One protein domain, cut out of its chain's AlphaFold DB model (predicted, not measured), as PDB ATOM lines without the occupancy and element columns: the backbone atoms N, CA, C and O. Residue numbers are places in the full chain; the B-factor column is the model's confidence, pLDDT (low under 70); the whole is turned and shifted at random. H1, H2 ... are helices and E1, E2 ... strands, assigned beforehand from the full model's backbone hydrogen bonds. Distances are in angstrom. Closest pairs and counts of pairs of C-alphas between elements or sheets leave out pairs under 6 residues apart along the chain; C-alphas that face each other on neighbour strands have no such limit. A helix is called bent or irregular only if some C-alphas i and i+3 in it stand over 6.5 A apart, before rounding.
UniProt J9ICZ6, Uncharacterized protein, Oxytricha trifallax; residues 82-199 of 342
ATOM      1  N   ILE A  82      33.831  29.568  13.382       83.50
ATOM      2  CA  ILE A  82      33.842  30.947  13.900       83.50
ATOM      3  C   ILE A  82      33.801  30.952  15.420       83.50
ATOM      4  O   ILE A  82      34.525  31.689  16.076       83.50
ATOM      5  N   TYR A  83      32.938  30.106  15.973       87.50
ATOM      6  CA  TYR A  83      32.695  30.014  17.401       87.50
ATOM      7  C   TYR A  83      32.364  28.570  17.765       87.50
ATOM      8  O   TYR A  83      31.702  27.860  17.001       87.50
ATOM      9  N   GLN A  84      32.830  28.122  18.929       89.25
ATOM     10  CA  GLN A  84      32.551  26.786  19.439       89.25
ATOM     11  C   GLN A  84      32.303  26.832  20.941       89.25
ATOM     12  O   GLN A  84      33.136  27.327  21.695       89.25
ATOM     13  N   GLN A  85      31.222  26.191  21.380       89.25
ATOM     14  CA  GLN A  85      30.902  26.029  22.791       89.25
ATOM     15  C   GLN A  85      30.643  24.562  23.127       89.25
ATOM     16  O   GLN A  85      29.966  23.836  22.393       89.25
ATOM     17  N   SER A  86      31.208  24.114  24.248       89.00
ATOM     18  CA  SER A  86      30.879  22.808  24.822       89.00
ATOM     19  C   SER A  86      29.645  22.964  25.701       89.00
ATOM     20  O   SER A  86      29.628  23.806  26.594       89.00
ATOM     21  N   LEU A  87      28.624  22.154  25.445       85.69
ATOM     22  CA  LEU A  87      27.351  22.173  26.153       85.69
ATOM     23  C   LEU A  87      27.175  20.847  26.891       85.69
ATOM     24  O   LEU A  87      27.442  19.771  26.349       85.69
ATOM     25  N   VAL A  88      26.721  20.928  28.137       84.25
ATOM     26  CA  VAL A  88      26.267  19.766  28.900       84.25
ATOM     27  C   VAL A  88      24.769  19.907  29.059       84.25
ATOM     28  O   VAL A  88      24.297  20.897  29.606       84.25
ATOM     29  N   CYS A  89      24.024  18.927  28.566       83.00
ATOM     30  CA  CYS A  89      22.572  18.929  28.651       83.00
ATOM     31  C   CYS A  89      22.064  17.590  29.171       83.00
ATOM     32  O   CYS A  89      22.750  16.565  29.089       83.00
ATOM     33  N   ILE A  90      20.853  17.602  29.709       81.94
ATOM     34  CA  ILE A  90      20.113  16.385  30.020       81.94
ATOM     35  C   ILE A  90      19.265  16.083  28.790       81.94
ATOM     36  O   ILE A  90      18.509  16.932  28.335       81.94
ATOM     37  N   ASP A  91      19.433  14.896  28.215       79.62
ATOM     38  CA  ASP A  91      18.572  14.435  27.129       79.62
ATOM     39  C   ASP A  91      17.131  14.320  27.652       79.62
ATOM     40  O   ASP A  91      16.894  13.486  28.535       79.62
ATOM     41  N   PRO A  92      16.169  15.100  27.126       75.50
ATOM     42  CA  PRO A  92      14.803  15.118  27.647       75.50
ATOM     43  C   PRO A  92      14.102  13.761  27.508       75.50
ATOM     44  O   PRO A  92      13.143  13.485  28.222       75.50
ATOM     45  N   TYR A  93      14.584  12.880  26.624       78.31
ATOM     46  CA  TYR A  93      13.968  11.579  26.378       78.31
ATOM     47  C   TYR A  93      14.631  10.420  27.112       78.31
ATOM     48  O   TYR A  93      13.976   9.406  27.338       78.31
ATOM     49  N   SER A  94      15.924  10.521  27.426       77.69
ATOM     50  CA  SER A  94      16.657   9.447  28.113       77.69
ATOM     51  C   SER A  94      17.096   9.805  29.529       77.69
ATOM     52  O   SER A  94      17.622   8.936  30.220       77.69
ATOM     53  N   GLN A  95      16.908  11.064  29.942       80.25
ATOM     54  CA  GLN A  95      17.362  11.639  31.214       80.25
ATOM     55  C   GLN A  95      18.870  11.473  31.467       80.25
ATOM     56  O   GLN A  95      19.356  11.606  32.588       80.25
ATOM     57  N   LYS A  96      19.648  11.181  30.418       82.31
ATOM     58  CA  LYS A  96      21.099  11.013  30.509       82.31
ATOM     59  C   LYS A  96      21.800  12.322  30.197       82.31
ATOM     60  O   LYS A  96      21.445  13.021  29.249       82.31
ATOM     61  N   HIS A  97      22.873  12.592  30.935       80.88
ATOM     62  CA  HIS A  97      23.778  13.681  30.599       80.88
ATOM     63  C   HIS A  97      24.488  13.415  29.270       80.88
ATOM     64  O   HIS A  97      25.148  12.381  29.076       80.88
ATOM     65  N   ARG A  98      24.402  14.392  28.373       81.31
ATOM     66  CA  ARG A  98      25.096  14.419  27.091       81.31
ATOM     67  C   ARG A  98      26.072  15.579  27.053       81.31
ATOM     68  O   ARG A  98      25.805  16.658  27.567       81.31
ATOM     69  N   SER A  99      27.223  15.313  26.440       86.38
ATOM     70  CA  SER A  99      28.226  16.328  26.150       86.38
ATOM     71  C   SER A  99      28.174  16.611  24.659       86.38
ATOM     72  O   SER A  99      28.591  15.785  23.839       86.38
ATOM     73  N   LEU A 100      27.607  17.765  24.335       89.00
ATOM     74  CA  LEU A 100      27.427  18.254  22.982       89.00
ATOM     75  C   LEU A 100      28.451  19.352  22.703       89.00
ATOM     76  O   LEU A 100      28.909  20.058  23.600       89.00
ATOM     77  N   ARG A 101      28.820  19.503  21.439       89.81
ATOM     78  CA  ARG A 101      29.578  20.655  20.957       89.81
ATOM     79  C   ARG A 101      28.724  21.388  19.949       89.81
ATOM     80  O   ARG A 101      28.333  20.790  18.951       89.81
ATOM     81  N   LEU A 102      28.473  22.661  20.211       91.31
ATOM     82  CA  LEU A 102      27.846  23.562  19.262       91.31
ATOM     83  C   LEU A 102      28.940  24.356  18.552       91.31
ATOM     84  O   LEU A 102      29.848  24.878  19.198       91.31
ATOM     85  N   LYS A 103      28.865  24.422  17.228       91.94
ATOM     86  CA  LYS A 103      29.783  25.174  16.372       91.94
ATOM     87  C   LYS A 103      28.997  26.110  15.471       91.94
ATOM     88  O   LYS A 103      27.966  25.713  14.936       91.94
ATOM     89  N   ILE A 104      29.523  27.308  15.257       91.81
ATOM     90  CA  ILE A 104      29.023  28.255  14.261       91.81
ATOM     91  C   ILE A 104      29.953  28.211  13.054       91.81
ATOM     92  O   ILE A 104      31.160  28.423  13.185       91.81
ATOM     93  N   LEU A 105      29.384  27.923  11.889       89.50
ATOM     94  CA  LEU A 105      30.085  27.853  10.612       89.50
ATOM     95  C   LEU A 105      29.481  28.894   9.654       89.50
ATOM     96  O   LEU A 105      28.249  28.991   9.558       89.50
ATOM     97  N   PRO A 106      30.309  29.661   8.927       85.38
ATOM     98  CA  PRO A 106      29.829  30.625   7.957       85.38
ATOM     99  C   PRO A 106      29.454  29.895   6.663       85.38
ATOM    100  O   PRO A 106      30.172  29.016   6.178       85.38
ATOM    101  N   GLN A 107      28.333  30.277   6.065       85.69
ATOM    102  CA  GLN A 107      27.960  29.877   4.716       85.69
ATOM    103  C   GLN A 107      27.528  31.135   3.959       85.69
ATOM    104  O   GLN A 107      26.904  32.016   4.534       85.69
ATOM    105  N   LYS A 108      27.838  31.239   2.660       83.12
ATOM    106  CA  LYS A 108      27.687  32.483   1.869       83.12
ATOM    107  C   LYS A 108      26.457  33.341   2.221       83.12
ATOM    108  O   LYS A 108      26.596  34.536   2.431       83.12
ATOM    109  N   LEU A 109      25.277  32.723   2.305       86.38
ATOM    110  CA  LEU A 109      24.004  33.401   2.588       86.38
ATOM    111  C   LEU A 109      23.351  32.975   3.914       86.38
ATOM    112  O   LEU A 109      22.234  33.392   4.207       86.38
ATOM    113  N   LYS A 110      23.987  32.083   4.679       91.25
ATOM    114  CA  LYS A 110      23.382  31.434   5.848       91.25
ATOM    115  C   LYS A 110      24.409  31.185   6.938       91.25
ATOM    116  O   LYS A 110      25.599  31.053   6.688       91.25
ATOM    117  N   ILE A 111      23.925  31.036   8.154       90.50
ATOM    118  CA  ILE A 111      24.733  30.657   9.303       90.50
ATOM    119  C   ILE A 111      24.366  29.225   9.646       90.50
ATOM    120  O   ILE A 111      23.184  28.892   9.746       90.50
ATOM    121  N   VAL A 112      25.371  28.364   9.775       92.56
ATOM    122  CA  VAL A 112      25.153  26.967  10.141       92.56
ATOM    123  C   VAL A 112      25.532  26.783  11.601       92.56
ATOM    124  O   VAL A 112      26.694  26.937  11.975       92.56
ATOM    125  N   LEU A 113      24.542  26.439  12.416       92.56
ATOM    126  CA  LEU A 113      24.713  26.014  13.796       92.56
ATOM    127  C   LEU A 113      24.792  24.489  13.803       92.56
ATOM    128  O   LEU A 113      23.797  23.797  13.610       92.56
ATOM    129  N   GLN A 114      25.998  23.959  13.966       92.31
ATOM    130  CA  GLN A 114      26.250  22.525  13.978       92.31
ATOM    131  C   GLN A 114      26.305  22.016  15.416       92.31
ATOM    132  O   GLN A 114      27.168  22.434  16.188       92.31
ATOM    133  N   ILE A 115      25.437  21.064  15.755       92.69
ATOM    134  CA  ILE A 115      25.520  20.295  17.001       92.69
ATOM    135  C   ILE A 115      26.205  18.966  16.719       92.69
ATOM    136  O   ILE A 115      25.848  18.256  15.781       92.69
ATOM    137  N   PHE A 116      27.172  18.608  17.558       89.12
ATOM    138  CA  PHE A 116      27.876  17.334  17.506       89.12
ATOM    139  C   PHE A 116      27.877  16.638  18.869       89.12
ATOM    140  O   PHE A 116      28.350  17.204  19.858       89.12
ATOM    141  N   ASP A 117      27.416  15.388  18.910       86.00
ATOM    142  CA  ASP A 117      27.562  14.505  20.070       86.00
ATOM    143  C   ASP A 117      28.836  13.664  19.913       86.00
ATOM    144  O   ASP A 117      28.935  12.787  19.052       86.00
ATOM    145  N   SER A 118      29.820  13.920  20.774       76.12
ATOM    146  CA  SER A 118      31.119  13.238  20.731       76.12
ATOM    147  C   SER A 118      31.056  11.746  21.064       76.12
ATOM    148  O   SER A 118      31.904  10.987  20.593       76.12
ATOM    149  N   LYS A 119      30.070  11.309  21.856       77.06
ATOM    150  CA  LYS A 119      29.926   9.900  22.242       77.06
ATOM    151  C   LYS A 119      29.247   9.098  21.144       77.06
ATOM    152  O   LYS A 119      29.619   7.952  20.913       77.06
ATOM    153  N   LEU A 120      28.259   9.700  20.486       73.50
ATOM    154  CA  LEU A 120      27.520   9.045  19.409       73.50
ATOM    155  C   LEU A 120      28.139   9.250  18.028       73.50
ATOM    156  O   LEU A 120      27.784   8.532  17.101       73.50
ATOM    157  N   LEU A 121      29.068  10.200  17.892       78.50
ATOM    158  CA  LEU A 121      29.659  10.606  16.615       78.50
ATOM    159  C   LEU A 121      28.611  11.093  15.601       78.50
ATOM    160  O   LEU A 121      28.817  10.997  14.391       78.50
ATOM    161  N   ILE A 122      27.501  11.640  16.097       81.25
ATOM    162  CA  ILE A 122      26.408  12.180  15.283       81.25
ATOM    163  C   ILE A 122      26.543  13.693  15.240       81.25
ATOM    164  O   ILE A 122      26.788  14.332  16.265       81.25
ATOM    165  N   LYS A 123      26.367  14.255  14.045       88.50
ATOM    166  CA  LYS A 123      26.294  15.696  13.822       88.50
ATOM    167  C   LYS A 123      24.981  16.066  13.154       88.50
ATOM    168  O   LYS A 123      24.495  15.312  12.316       88.50
ATOM    169  N   HIS A 124      24.467  17.238  13.494       89.44
ATOM    170  CA  HIS A 124      23.325  17.833  12.828       89.44
ATOM    171  C   HIS A 124      23.581  19.314  12.552       89.44
ATOM    172  O   HIS A 124      24.109  20.018  13.414       89.44
ATOM    173  N   ASP A 125      23.185  19.769  11.367       92.06
ATOM    174  CA  ASP A 125      23.417  21.127  10.884       92.06
ATOM    175  C   ASP A 125      22.085  21.885  10.817       92.06
ATOM    176  O   ASP A 125      21.201  21.539  10.033       92.06
ATOM    177  N   PHE A 126      21.949  22.946  11.612       92.81
ATOM    178  CA  PHE A 126      20.803  23.852  11.584       92.81
ATOM    179  C   PHE A 126      21.175  25.108  10.804       92.81
ATOM    180  O   PHE A 126      22.146  25.787  11.133       92.81
ATOM    181  N   LYS A 127      20.437  25.401   9.736       93.88
ATOM    182  CA  LYS A 127      20.755  26.496   8.814       93.88
ATOM    183  C   LYS A 127      19.801  27.651   9.062       93.88
ATOM    184  O   LYS A 127      18.601  27.454   8.927       93.88
ATOM    185  N   TYR A 128      20.352  28.827   9.336       93.44
ATOM    186  CA  TYR A 128      19.586  30.045   9.565       93.44
ATOM    187  C   TYR A 128      19.959  31.122   8.553       93.44
ATOM    188  O   TYR A 128      21.138  31.382   8.302       93.44
ATOM    189  N   THR A 129      18.957  31.755   7.962       94.06
ATOM    190  CA  THR A 129      19.122  33.024   7.247       94.06
ATOM    191  C   THR A 129      19.270  34.178   8.249       94.06
ATOM    192  O   THR A 129      18.850  34.042   9.399       94.06
ATOM    193  N   PRO A 130      19.829  35.336   7.848       92.69
ATOM    194  CA  PRO A 130      19.871  36.519   8.710       92.69
ATOM    195  C   PRO A 130      18.496  36.938   9.239       92.69
ATOM    196  O   PRO A 130      18.400  37.363  10.388       92.69
ATOM    197  N   GLN A 131      17.447  36.764   8.426       93.75
ATOM    198  CA  GLN A 131      16.061  37.028   8.809       93.75
ATOM    199  C   GLN A 131      15.595  36.083   9.919       93.75
ATOM    200  O   GLN A 131      15.218  36.537  10.991       93.75
ATOM    201  N   GLU A 132      15.718  34.768   9.718       93.56
ATOM    202  CA  GLU A 132      15.331  33.781  10.739       93.56
ATOM    203  C   GLU A 132      16.105  33.976  12.052       93.56
ATOM    204  O   GLU A 132      15.576  33.746  13.139       93.56
ATOM    205  N   LEU A 133      17.369  34.391  11.955       92.25
ATOM    206  CA  LEU A 133      18.230  34.640  13.104       92.25
ATOM    207  C   LEU A 133      17.824  35.927  13.843       92.25
ATOM    208  O   LEU A 133      17.731  35.922  15.069       92.25
ATOM    209  N   SER A 134      17.513  36.991  13.092       93.69
ATOM    210  CA  SER A 134      16.923  38.245  13.586       93.69
ATOM    211  C   SER A 134      15.650  37.978  14.386       93.69
ATOM    212  O   SER A 134      15.548  38.387  15.543       93.69
ATOM    213  N   ASP A 135      14.728  37.209  13.807       93.06
ATOM    214  CA  ASP A 135      13.423  36.922  14.405       93.06
ATOM    215  C   ASP A 135      13.554  36.093  15.690       93.06
ATOM    216  O   ASP A 135      12.902  36.376  16.696       93.06
ATOM    217  N   ARG A 136      14.441  35.090  15.702       90.88
ATOM    218  CA  ARG A 136      14.615  34.211  16.869       90.88
ATOM    219  C   ARG A 136      15.398  34.849  18.016       90.88
ATOM    220  O   ARG A 136      15.118  34.545  19.172       90.88
ATOM    221  N   ILE A 137      16.374  35.705  17.717       92.19
ATOM    222  CA  ILE A 137      17.227  36.363  18.727       92.19
ATOM    223  C   ILE A 137      16.638  37.716  19.153       92.19
ATOM    224  O   ILE A 137      17.090  38.316  20.133       92.19
ATOM    225  N   LYS A 138      15.595  38.181  18.453       91.56
ATOM    226  CA  LYS A 138      14.964  39.492  18.651       91.56
ATOM    227  C   LYS A 138      15.981  40.626  18.493       91.56
ATOM    228  O   LYS A 138      16.072  41.527  19.324       91.56
ATOM    229  N   THR A 139      16.792  40.553  17.441       90.25
ATOM    230  CA  THR A 139      17.743  41.611  17.061       90.25
ATOM    231  C   THR A 139      17.366  42.177  15.705       90.25
ATOM    232  O   THR A 139      16.864  41.415  14.890       90.25
ATOM    233  N   PRO A 140      17.648  43.455  15.402       95.12
ATOM    234  CA  PRO A 140      17.364  44.012  14.084       95.12
ATOM    235  C   PRO A 140      18.052  43.228  12.955       95.12
ATOM    236  O   PRO A 140      19.215  42.837  13.086       95.12
ATOM    237  N   LEU A 141      17.371  43.079  11.813       94.12
ATOM    238  CA  LEU A 141      17.894  42.400  10.619       94.12
ATOM    239  C   LEU A 141      19.249  42.956  10.160       94.12
ATOM    240  O   LEU A 141      20.101  42.209   9.671       94.12
ATOM    241  N   THR A 142      19.464  44.260  10.332       93.88
ATOM    242  CA  THR A 142      20.722  44.938  10.002       93.88
ATOM    243  C   THR A 142      21.904  44.345  10.766       93.88
ATOM    244  O   THR A 142      22.949  44.101  10.166       93.88
ATOM    245  N   VAL A 143      21.725  44.016  12.049       92.25
ATOM    246  CA  VAL A 143      22.761  43.408  12.897       92.25
ATOM    247  C   VAL A 143      23.062  41.983  12.438       92.25
ATOM    248  O   VAL A 143      24.226  41.642  12.235       92.25
ATOM    249  N   SER A 144      22.031  41.167  12.193       92.81
ATOM    250  CA  SER A 144      22.197  39.790  11.701       92.81
ATOM    251  C   SER A 144      22.874  39.743  10.326       92.81
ATOM    252  O   SER A 144      23.696  38.865  10.052       92.81
ATOM    253  N   THR A 145      22.545  40.698   9.453       92.38
ATOM    254  CA  THR A 145      23.126  40.814   8.107       92.38
ATOM    255  C   THR A 145      24.582  41.261   8.174       92.38
ATOM    256  O   THR A 145      25.436  40.657   7.523       92.38
ATOM    257  N   TYR A 146      24.881  42.263   9.005       92.62
ATOM    258  CA  TYR A 146      26.248  42.711   9.257       92.62
ATOM    259  C   TYR A 146      27.105  41.583   9.839       92.62
ATOM    260  O   TYR A 146      28.207  41.335   9.357       92.62
ATOM    261  N   TYR A 147      26.571  40.828  10.800       92.94
ATOM    262  CA  TYR A 147      27.242  39.656  11.351       92.94
ATOM    263  C   TYR A 147      27.572  38.614  10.272       92.94
ATOM    264  O   TYR A 147      28.722  38.186  10.182       92.94
ATOM    265  N   LEU A 148      26.621  38.265   9.394       91.50
ATOM    266  CA  LEU A 148      26.870  37.335   8.286       91.50
ATOM    267  C   LEU A 148      27.969  37.844   7.330       91.50
ATOM    268  O   LEU A 148      28.827  37.075   6.889       91.50
ATOM    269  N   GLN A 149      27.960  39.135   7.000       89.44
ATOM    270  CA  GLN A 149      28.995  39.741   6.160       89.44
ATOM    271  C   GLN A 149      30.368  39.714   6.847       89.44
ATOM    272  O   GLN A 149      31.366  39.359   6.216       89.44
ATOM    273  N   ALA A 150      30.414  40.026   8.142       88.00
ATOM    274  CA  ALA A 150      31.637  40.046   8.932       88.00
ATOM    275  C   ALA A 150      32.271  38.648   9.040       88.00
ATOM    276  O   ALA A 150      33.472  38.502   8.802       88.00
ATOM    277  N   ILE A 151      31.476  37.599   9.296       88.25
ATOM    278  CA  ILE A 151      31.994  36.221   9.376       88.25
ATOM    279  C   ILE A 151      32.452  35.674   8.016       88.25
ATOM    280  O   ILE A 151      33.397  34.892   7.956       88.25
ATOM    281  N   ASN A 152      31.842  36.101   6.906       85.81
ATOM    282  CA  ASN A 152      32.289  35.699   5.568       85.81
ATOM    283  C   ASN A 152      33.627  36.352   5.173       85.81
ATOM    284  O   ASN A 152      34.371  35.782   4.374       85.81
ATOM    285  N   ASN A 153      33.962  37.505   5.761       83.88
ATOM    286  CA  ASN A 153      35.143  38.302   5.418       83.88
ATOM    287  C   ASN A 153      36.262  38.272   6.476       83.88
ATOM    288  O   ASN A 153      37.191  39.074   6.394       83.88
ATOM    289  N   LEU A 154      36.229  37.319   7.421       75.00
ATOM    290  CA  LEU A 154      37.103  37.211   8.609       75.00
ATOM    291  C   LEU A 154      38.602  37.484   8.411       75.00
ATOM    292  O   LEU A 154      39.261  37.963   9.334       75.00
ATOM    293  N   LYS A 155      39.154  37.202   7.225       69.81
ATOM    294  CA  LYS A 155      40.578  37.422   6.919       69.81
ATOM    295  C   LYS A 155      41.011  38.890   7.001       69.81
ATOM    296  O   LYS A 155      42.183  39.137   7.257       69.81
ATOM    297  N   PHE A 156      40.095  39.839   6.814       66.00
ATOM    298  CA  PHE A 156      40.402  41.276   6.717       66.00
ATOM    299  C   PHE A 156      39.763  42.110   7.837       66.00
ATOM    300  O   PHE A 156      39.625  43.326   7.726       66.00
ATOM    301  N   VAL A 157      39.332  41.453   8.911       73.81
ATOM    302  CA  VAL A 157      38.481  42.054   9.938       73.81
ATOM    303  C   VAL A 157      39.319  42.681  11.059       73.81
ATOM    304  O   VAL A 157      40.193  42.014  11.620       73.81
ATOM    305  N   LYS A 158      39.034  43.954  11.384       80.19
ATOM    306  CA  LYS A 158      39.631  44.711  12.505       80.19
ATOM    307  C   LYS A 158      39.292  44.067  13.860       80.19
ATOM    308  O   LYS A 158      38.318  43.324  13.963       80.19
ATOM    309  N   ASN A 159      40.069  44.375  14.902       80.50
ATOM    310  CA  ASN A 159      39.878  43.800  16.242       80.50
ATOM    311  C   ASN A 159      38.466  44.042  16.804       80.50
ATOM    312  O   ASN A 159      37.828  43.082  17.219       80.50
ATOM    313  N   ASP A 160      37.934  45.260  16.696       76.88
ATOM    314  CA  ASP A 160      36.595  45.609  17.205       76.88
ATOM    315  C   ASP A 160      35.491  44.753  16.567       76.88
ATOM    316  O   ASP A 160      34.535  44.314  17.201       76.88
ATOM    317  N   THR A 161      35.640  44.445  15.280       83.81
ATOM    318  CA  THR A 161      34.684  43.598  14.569       83.81
ATOM    319  C   THR A 161      34.823  42.122  14.961       83.81
ATOM    320  O   THR A 161      33.840  41.388  14.901       83.81
ATOM    321  N   ARG A 162      36.005  41.665  15.402       84.31
ATOM    322  CA  ARG A 162      36.167  40.316  15.975       84.31
ATOM    323  C   ARG A 162      35.482  40.201  17.330       84.31
ATOM    324  O   ARG A 162      34.828  39.193  17.577       84.31
ATOM    325  N   GLU A 163      35.596  41.230  18.163       87.69
ATOM    326  CA  GLU A 163      34.895  41.290  19.444       87.69
ATOM    327  C   GLU A 163      33.375  41.280  19.235       87.69
ATOM    328  O   GLU A 163      32.678  40.463  19.833       87.69
ATOM    329  N   PHE A 164      32.875  42.074  18.282       91.44
ATOM    330  CA  PHE A 164      31.473  42.019  17.867       91.44
ATOM    331  C   PHE A 164      31.049  40.611  17.417       91.44
ATOM    332  O   PHE A 164      30.016  40.106  17.860       91.44
ATOM    333  N   ILE A 165      31.837  39.952  16.554       90.69
ATOM    334  CA  ILE A 165      31.550  38.583  16.095       90.69
ATOM    335  C   ILE A 165      31.458  37.629  17.288       90.69
ATOM    336  O   ILE A 165      30.554  36.794  17.324       90.69
ATOM    337  N   GLN A 166      32.365  37.744  18.257       90.31
ATOM    338  CA  GLN A 166      32.373  36.895  19.440       90.31
ATOM    339  C   GLN A 166      31.138  37.134  20.318       90.31
ATOM    340  O   GLN A 166      30.401  36.187  20.584       90.31
ATOM    341  N   GLN A 167      30.860  38.381  20.698       91.00
ATOM    342  CA  GLN A 167      29.709  38.732  21.538       91.00
ATOM    343  C   GLN A 167      28.383  38.324  20.882       91.00
ATOM    344  O   GLN A 167      27.490  37.765  21.523       91.00
ATOM    345  N   TYR A 168      28.256  38.551  19.572       93.62
ATOM    346  CA  TYR A 168      27.058  38.165  18.840       93.62
ATOM    347  C   TYR A 168      26.943  36.638  18.698       93.62
ATOM    348  O   TYR A 168      25.850  36.095  18.843       93.62
ATOM    349  N   SER A 169      28.058  35.921  18.505       93.31
ATOM    350  CA  SER A 169      28.093  34.449  18.536       93.31
ATOM    351  C   SER A 169      27.628  33.892  19.877       93.31
ATOM    352  O   SER A 169      26.808  32.976  19.912       93.31
ATOM    353  N   GLU A 170      28.122  34.451  20.981       91.88
ATOM    354  CA  GLU A 170      27.727  34.066  22.337       91.88
ATOM    355  C   GLU A 170      26.226  34.268  22.545       91.88
ATOM    356  O   GLU A 170      25.540  33.351  22.999       91.88
ATOM    357  N   ARG A 171      25.689  35.413  22.108       91.75
ATOM    358  CA  ARG A 171      24.250  35.696  22.158       91.75
ATOM    359  C   ARG A 171      23.427  34.709  21.326       91.75
ATOM    360  O   ARG A 171      22.408  34.221  21.809       91.75
ATOM    361  N   ILE A 172      23.870  34.368  20.109       92.69
ATOM    362  CA  ILE A 172      23.224  33.335  19.277       92.69
ATOM    363  C   ILE A 172      23.130  32.022  20.050       92.69
ATOM    364  O   ILE A 172      22.064  31.406  20.100       92.69
ATOM    365  N   VAL A 173      24.241  31.586  20.650       91.12
ATOM    366  CA  VAL A 173      24.266  30.323  21.385       91.12
ATOM    367  C   VAL A 173      23.369  30.384  22.612       91.12
ATOM    368  O   VAL A 173      22.578  29.468  22.793       91.12
ATOM    369  N   GLN A 174      23.423  31.454  23.403       90.00
ATOM    370  CA  GLN A 174      22.574  31.617  24.585       90.00
ATOM    371  C   GLN A 174      21.080  31.562  24.240       90.00
ATOM    372  O   GLN A 174      20.320  30.875  24.917       90.00
ATOM    373  N   CYS A 175      20.654  32.241  23.170       90.56
ATOM    374  CA  CYS A 175      19.243  32.280  22.784       90.56
ATOM    375  C   CYS A 175      18.748  30.972  22.154       90.56
ATOM    376  O   CYS A 175      17.577  30.628  22.303       90.56
ATOM    377  N   LEU A 176      19.598  30.257  21.412       91.94
ATOM    378  CA  LEU A 176      19.163  29.116  20.600       91.94
ATOM    379  C   LEU A 176      19.561  27.755  21.167       91.94
ATOM    380  O   LEU A 176      18.995  26.753  20.733       91.94
ATOM    381  N   SER A 177      20.505  27.671  22.111       88.94
ATOM    382  CA  SER A 177      21.079  26.388  22.531       88.94
ATOM    383  C   SER A 177      20.028  25.400  23.012       88.94
ATOM    384  O   SER A 177      20.061  24.245  22.601       88.94
ATOM    385  N   GLU A 178      19.082  25.833  23.844       87.38
ATOM    386  CA  GLU A 178      18.065  24.939  24.399       87.38
ATOM    387  C   GLU A 178      17.137  24.393  23.309       87.38
ATOM    388  O   GLU A 178      16.924  23.182  23.213       87.38
ATOM    389  N   LEU A 179      16.663  25.271  22.421       90.00
ATOM    390  CA  LEU A 179      15.823  24.890  21.289       90.00
ATOM    391  C   LEU A 179      16.547  23.899  20.369       90.00
ATOM    392  O   LEU A 179      15.990  22.857  20.022       90.00
ATOM    393  N   LEU A 180      17.804  24.187  20.027       90.62
ATOM    394  CA  LEU A 180      18.611  23.335  19.155       90.62
ATOM    395  C   LEU A 180      18.910  21.976  19.797       90.62
ATOM    396  O   LEU A 180      18.883  20.954  19.114       90.62
ATOM    397  N   ILE A 181      19.183  21.942  21.104       89.31
ATOM    398  CA  ILE A 181      19.404  20.697  21.853       89.31
ATOM    399  C   ILE A 181      18.138  19.842  21.843       89.31
ATOM    400  O   ILE A 181      18.215  18.636  21.592       89.31
ATOM    401  N   ASN A 182      16.979  20.447  22.098       88.50
ATOM    402  CA  ASN A 182      15.703  19.738  22.104       88.50
ATOM    403  C   ASN A 182      15.384  19.166  20.722       88.50
ATOM    404  O   ASN A 182      15.026  17.993  20.597       88.50
ATOM    405  N   GLU A 183      15.588  19.960  19.671       88.94
ATOM    406  CA  GLU A 183      15.367  19.525  18.297       88.94
ATOM    407  C   GLU A 183      16.349  18.419  17.880       88.94
ATOM    408  O   GLU A 183      15.929  17.404  17.322       88.94
ATOM    409  N   PHE A 184      17.630  18.542  18.248       89.38
ATOM    410  CA  PHE A 184      18.648  17.509  18.043       89.38
ATOM    411  C   PHE A 184      18.280  16.189  18.735       89.38
ATOM    412  O   PHE A 184      18.302  15.128  18.107       89.38
ATOM    413  N   CYS A 185      17.896  16.238  20.013       86.19
ATOM    414  CA  CYS A 185      17.491  15.052  20.769       86.19
ATOM    415  C   CYS A 185      16.235  14.398  20.169       86.19
ATOM    416  O   CYS A 185      16.157  13.168  20.093       86.19
ATOM    417  N   ARG A 186      15.273  15.204  19.701       86.00
ATOM    418  CA  ARG A 186      14.046  14.718  19.053       86.00
ATOM    419  C   ARG A 186      14.359  13.985  17.754       86.00
ATOM    420  O   ARG A 186      13.883  12.869  17.555       86.00
ATOM    421  N   MET A 187      15.179  14.591  16.898       84.62
ATOM    422  CA  MET A 187      15.601  14.021  15.616       84.62
ATOM    423  C   MET A 187      16.338  12.699  15.821       84.62
ATOM    424  O   MET A 187      15.975  11.691  15.222       84.62
ATOM    425  N   TYR A 188      17.284  12.665  16.762       80.75
ATOM    426  CA  TYR A 188      18.008  11.446  17.111       80.75
ATOM    427  C   TYR A 188      17.078  10.311  17.569       80.75
ATOM    428  O   TYR A 188      17.248   9.155  17.177       80.75
ATOM    429  N   LYS A 189      16.070  10.620  18.394       81.38
ATOM    430  CA  LYS A 189      15.094   9.619  18.842       81.38
ATOM    431  C   LYS A 189      14.249   9.097  17.680       81.38
ATOM    432  O   LYS A 189      14.051   7.886  17.586       81.38
ATOM    433  N   LEU A 190      13.775   9.987  16.809       79.00
ATOM    434  CA  LEU A 190      12.976   9.628  15.636       79.00
ATOM    435  C   LEU A 190      13.762   8.748  14.662       79.00
ATOM    436  O   LEU A 190      13.243   7.717  14.236       79.00
ATOM    437  N   GLU A 191      15.016   9.097  14.366       77.50
ATOM    438  CA  GLU A 191      15.917   8.284  13.537       77.50
ATOM    439  C   GLU A 191      16.162   6.904  14.158       77.50
ATOM    440  O   GLU A 191      16.104   5.881  13.474       77.50
ATOM    441  N   GLY A 192      16.373   6.853  15.478       74.69
ATOM    442  CA  GLY A 192      16.504   5.595  16.211       74.69
ATOM    443  C   GLY A 192      15.256   4.715  16.100       74.69
ATOM    444  O   GLY A 192      15.369   3.513  15.864       74.69
ATOM    445  N   GLN A 193      14.064   5.302  16.216       75.06
ATOM    446  CA  GLN A 193      12.795   4.584  16.074       75.06
ATOM    447  C   GLN A 193      12.553   4.102  14.641       75.06
ATOM    448  O   GLN A 193      12.148   2.958  14.449       75.06
ATOM    449  N   THR A 194      12.854   4.921  13.631       74.81
ATOM    450  CA  THR A 194      12.718   4.510  12.223       74.81
ATOM    451  C   THR A 194      13.687   3.390  11.866       74.81
ATOM    452  O   THR A 194      13.304   2.461  11.160       74.81
ATOM    453  N   LEU A 195      14.921   3.423  12.375       73.50
ATOM    454  CA  LEU A 195      15.884   2.330  12.201       73.50
ATOM    455  C   LEU A 195      15.419   1.029  12.862       73.50
ATOM    456  O   LEU A 195      15.600  -0.042  12.287       73.50
ATOM    457  N   LEU A 196      14.818   1.110  14.052       70.00
ATOM    458  CA  LEU A 196      14.249  -0.060  14.724       70.00
ATOM    459  C   LEU A 196      13.054  -0.627  13.951       70.00
ATOM    460  O   LEU A 196      13.006  -1.835  13.740       70.00
ATOM    461  N   ALA A 197      12.150   0.229  13.472       69.81
ATOM    462  CA  ALA A 197      11.004  -0.187  12.668       69.81
ATOM    463  C   ALA A 197      11.437  -0.849  11.348       69.81
ATOM    464  O   ALA A 197      10.934  -1.913  11.003       69.81
ATOM    465  N   LYS A 198      12.432  -0.281  10.649       74.06
ATOM    466  CA  LYS A 198      13.004  -0.888   9.434       74.06
ATOM    467  C   LYS A 198      13.622  -2.258   9.706       74.06
ATOM    468  O   LYS A 198      13.352  -3.194   8.968       74.06
ATOM    469  N   LYS A 199      14.387  -2.402  10.792       71.00
ATOM    470  CA  LYS A 199      14.964  -3.700  11.179       71.00
ATOM    471  C   LYS A 199      13.909  -4.740  11.542       71.00
ATOM    472  O   LYS A 199      14.116  -5.916  11.270       71.00
TER     473      LYS A 199
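AT A GLANCE: This is residues 82 to 199 of the 342 residues of an uncharacterized protein of Oxytricha trifallax (UniProt J9ICZ6). A strongly twisted sheet of four strands curls round H3b, the second arm of the long bent helix H3, while H1, H2 and the first arm, H3a, cross one another in a cluster at one end of the sheet. The helices cover one face of the sheet, making two layers, and residues 190 to 199 of H3 stick out as a free arm. The 118 printed residues, of mixed class, have four named strands followed by three named helices; the strands form a meander, each the antiparallel neighbour of the one before, in the order E1, E2, E3, E4. The whole is only just compact, close to loose, with a radius of gyration of the C-alphas of 15.9 A, and spans 52 by 25 by 23 A.

HOW THE PARTS SIT: Start at E1, residues 83 to 90, an edge strand; it forms a hairpin with E2, residues 97 to 107, where N 87 and O 100 are 2.8 A apart, within hydrogen-bond range. E2 forms a hairpin with E3, residues 110 to 117; look at N 103 and O 114, 2.8 A apart. E3 forms a hairpin with the other edge strand, E4, residues 122 to 128, with N 113 and O 126 at 2.8 A. Next come H1, residues 130 to 137, and H2, residues 141 to 152; they touch at a steep tilt of 64 degrees, closest at the C-alphas of Pro 130 and Ser 144, 5.0 A apart. H3, residues 159 to 199, was assigned as one helix by its hydrogen bonds but is bent: C-alphas 175 and 178 are 7.6 A apart, and its arms H3a, residues 159 to 175, and H3b, residues 178 to 199, stand at a steep tilt of 58 degrees. H3a lies over E1 and E2 at a height over the sheet of 9.1 A. With residues 161 to 168 alone H3a touches H2, closest at the C-alphas of Tyr 147 and Ile 165, 6.5 A apart. H3b is on the same face as H3a; its closest C-alphas to E4 are those of Phe 184 and His 124, 7.0 A apart. H3b is apart from H1 and H2. In H1, H2, H3a and H3b every O i to N i+4 pair is within hydrogen-bond range.

IN THESE COORDINATES: Find C-alpha 83 at (32.695, 30.014, 17.401), where E1 begins and runs 22.4 A. E2 measures 30.8 A, E3 22.5 A and E4 20.0 A. H1 is 10.4 A long and H2 16.7 A. H3a begins at C-alpha 159, (39.878, 43.800, 16.242), and runs 24.5 A; H3b runs 31.7 A to C-alpha 199 at (14.964, -3.700, 11.179).

THE WHOLE: The C-alphas of Lys 158 and Lys 199 are the two farthest apart, at 54.3 A. Without residues 190 to 199, which stand free, the body spans 43 by 25 by 21 A. The printed part has no cut and no long link. Its mean pLDDT is 86.2; residues 155 to 156 and 197 are under 70.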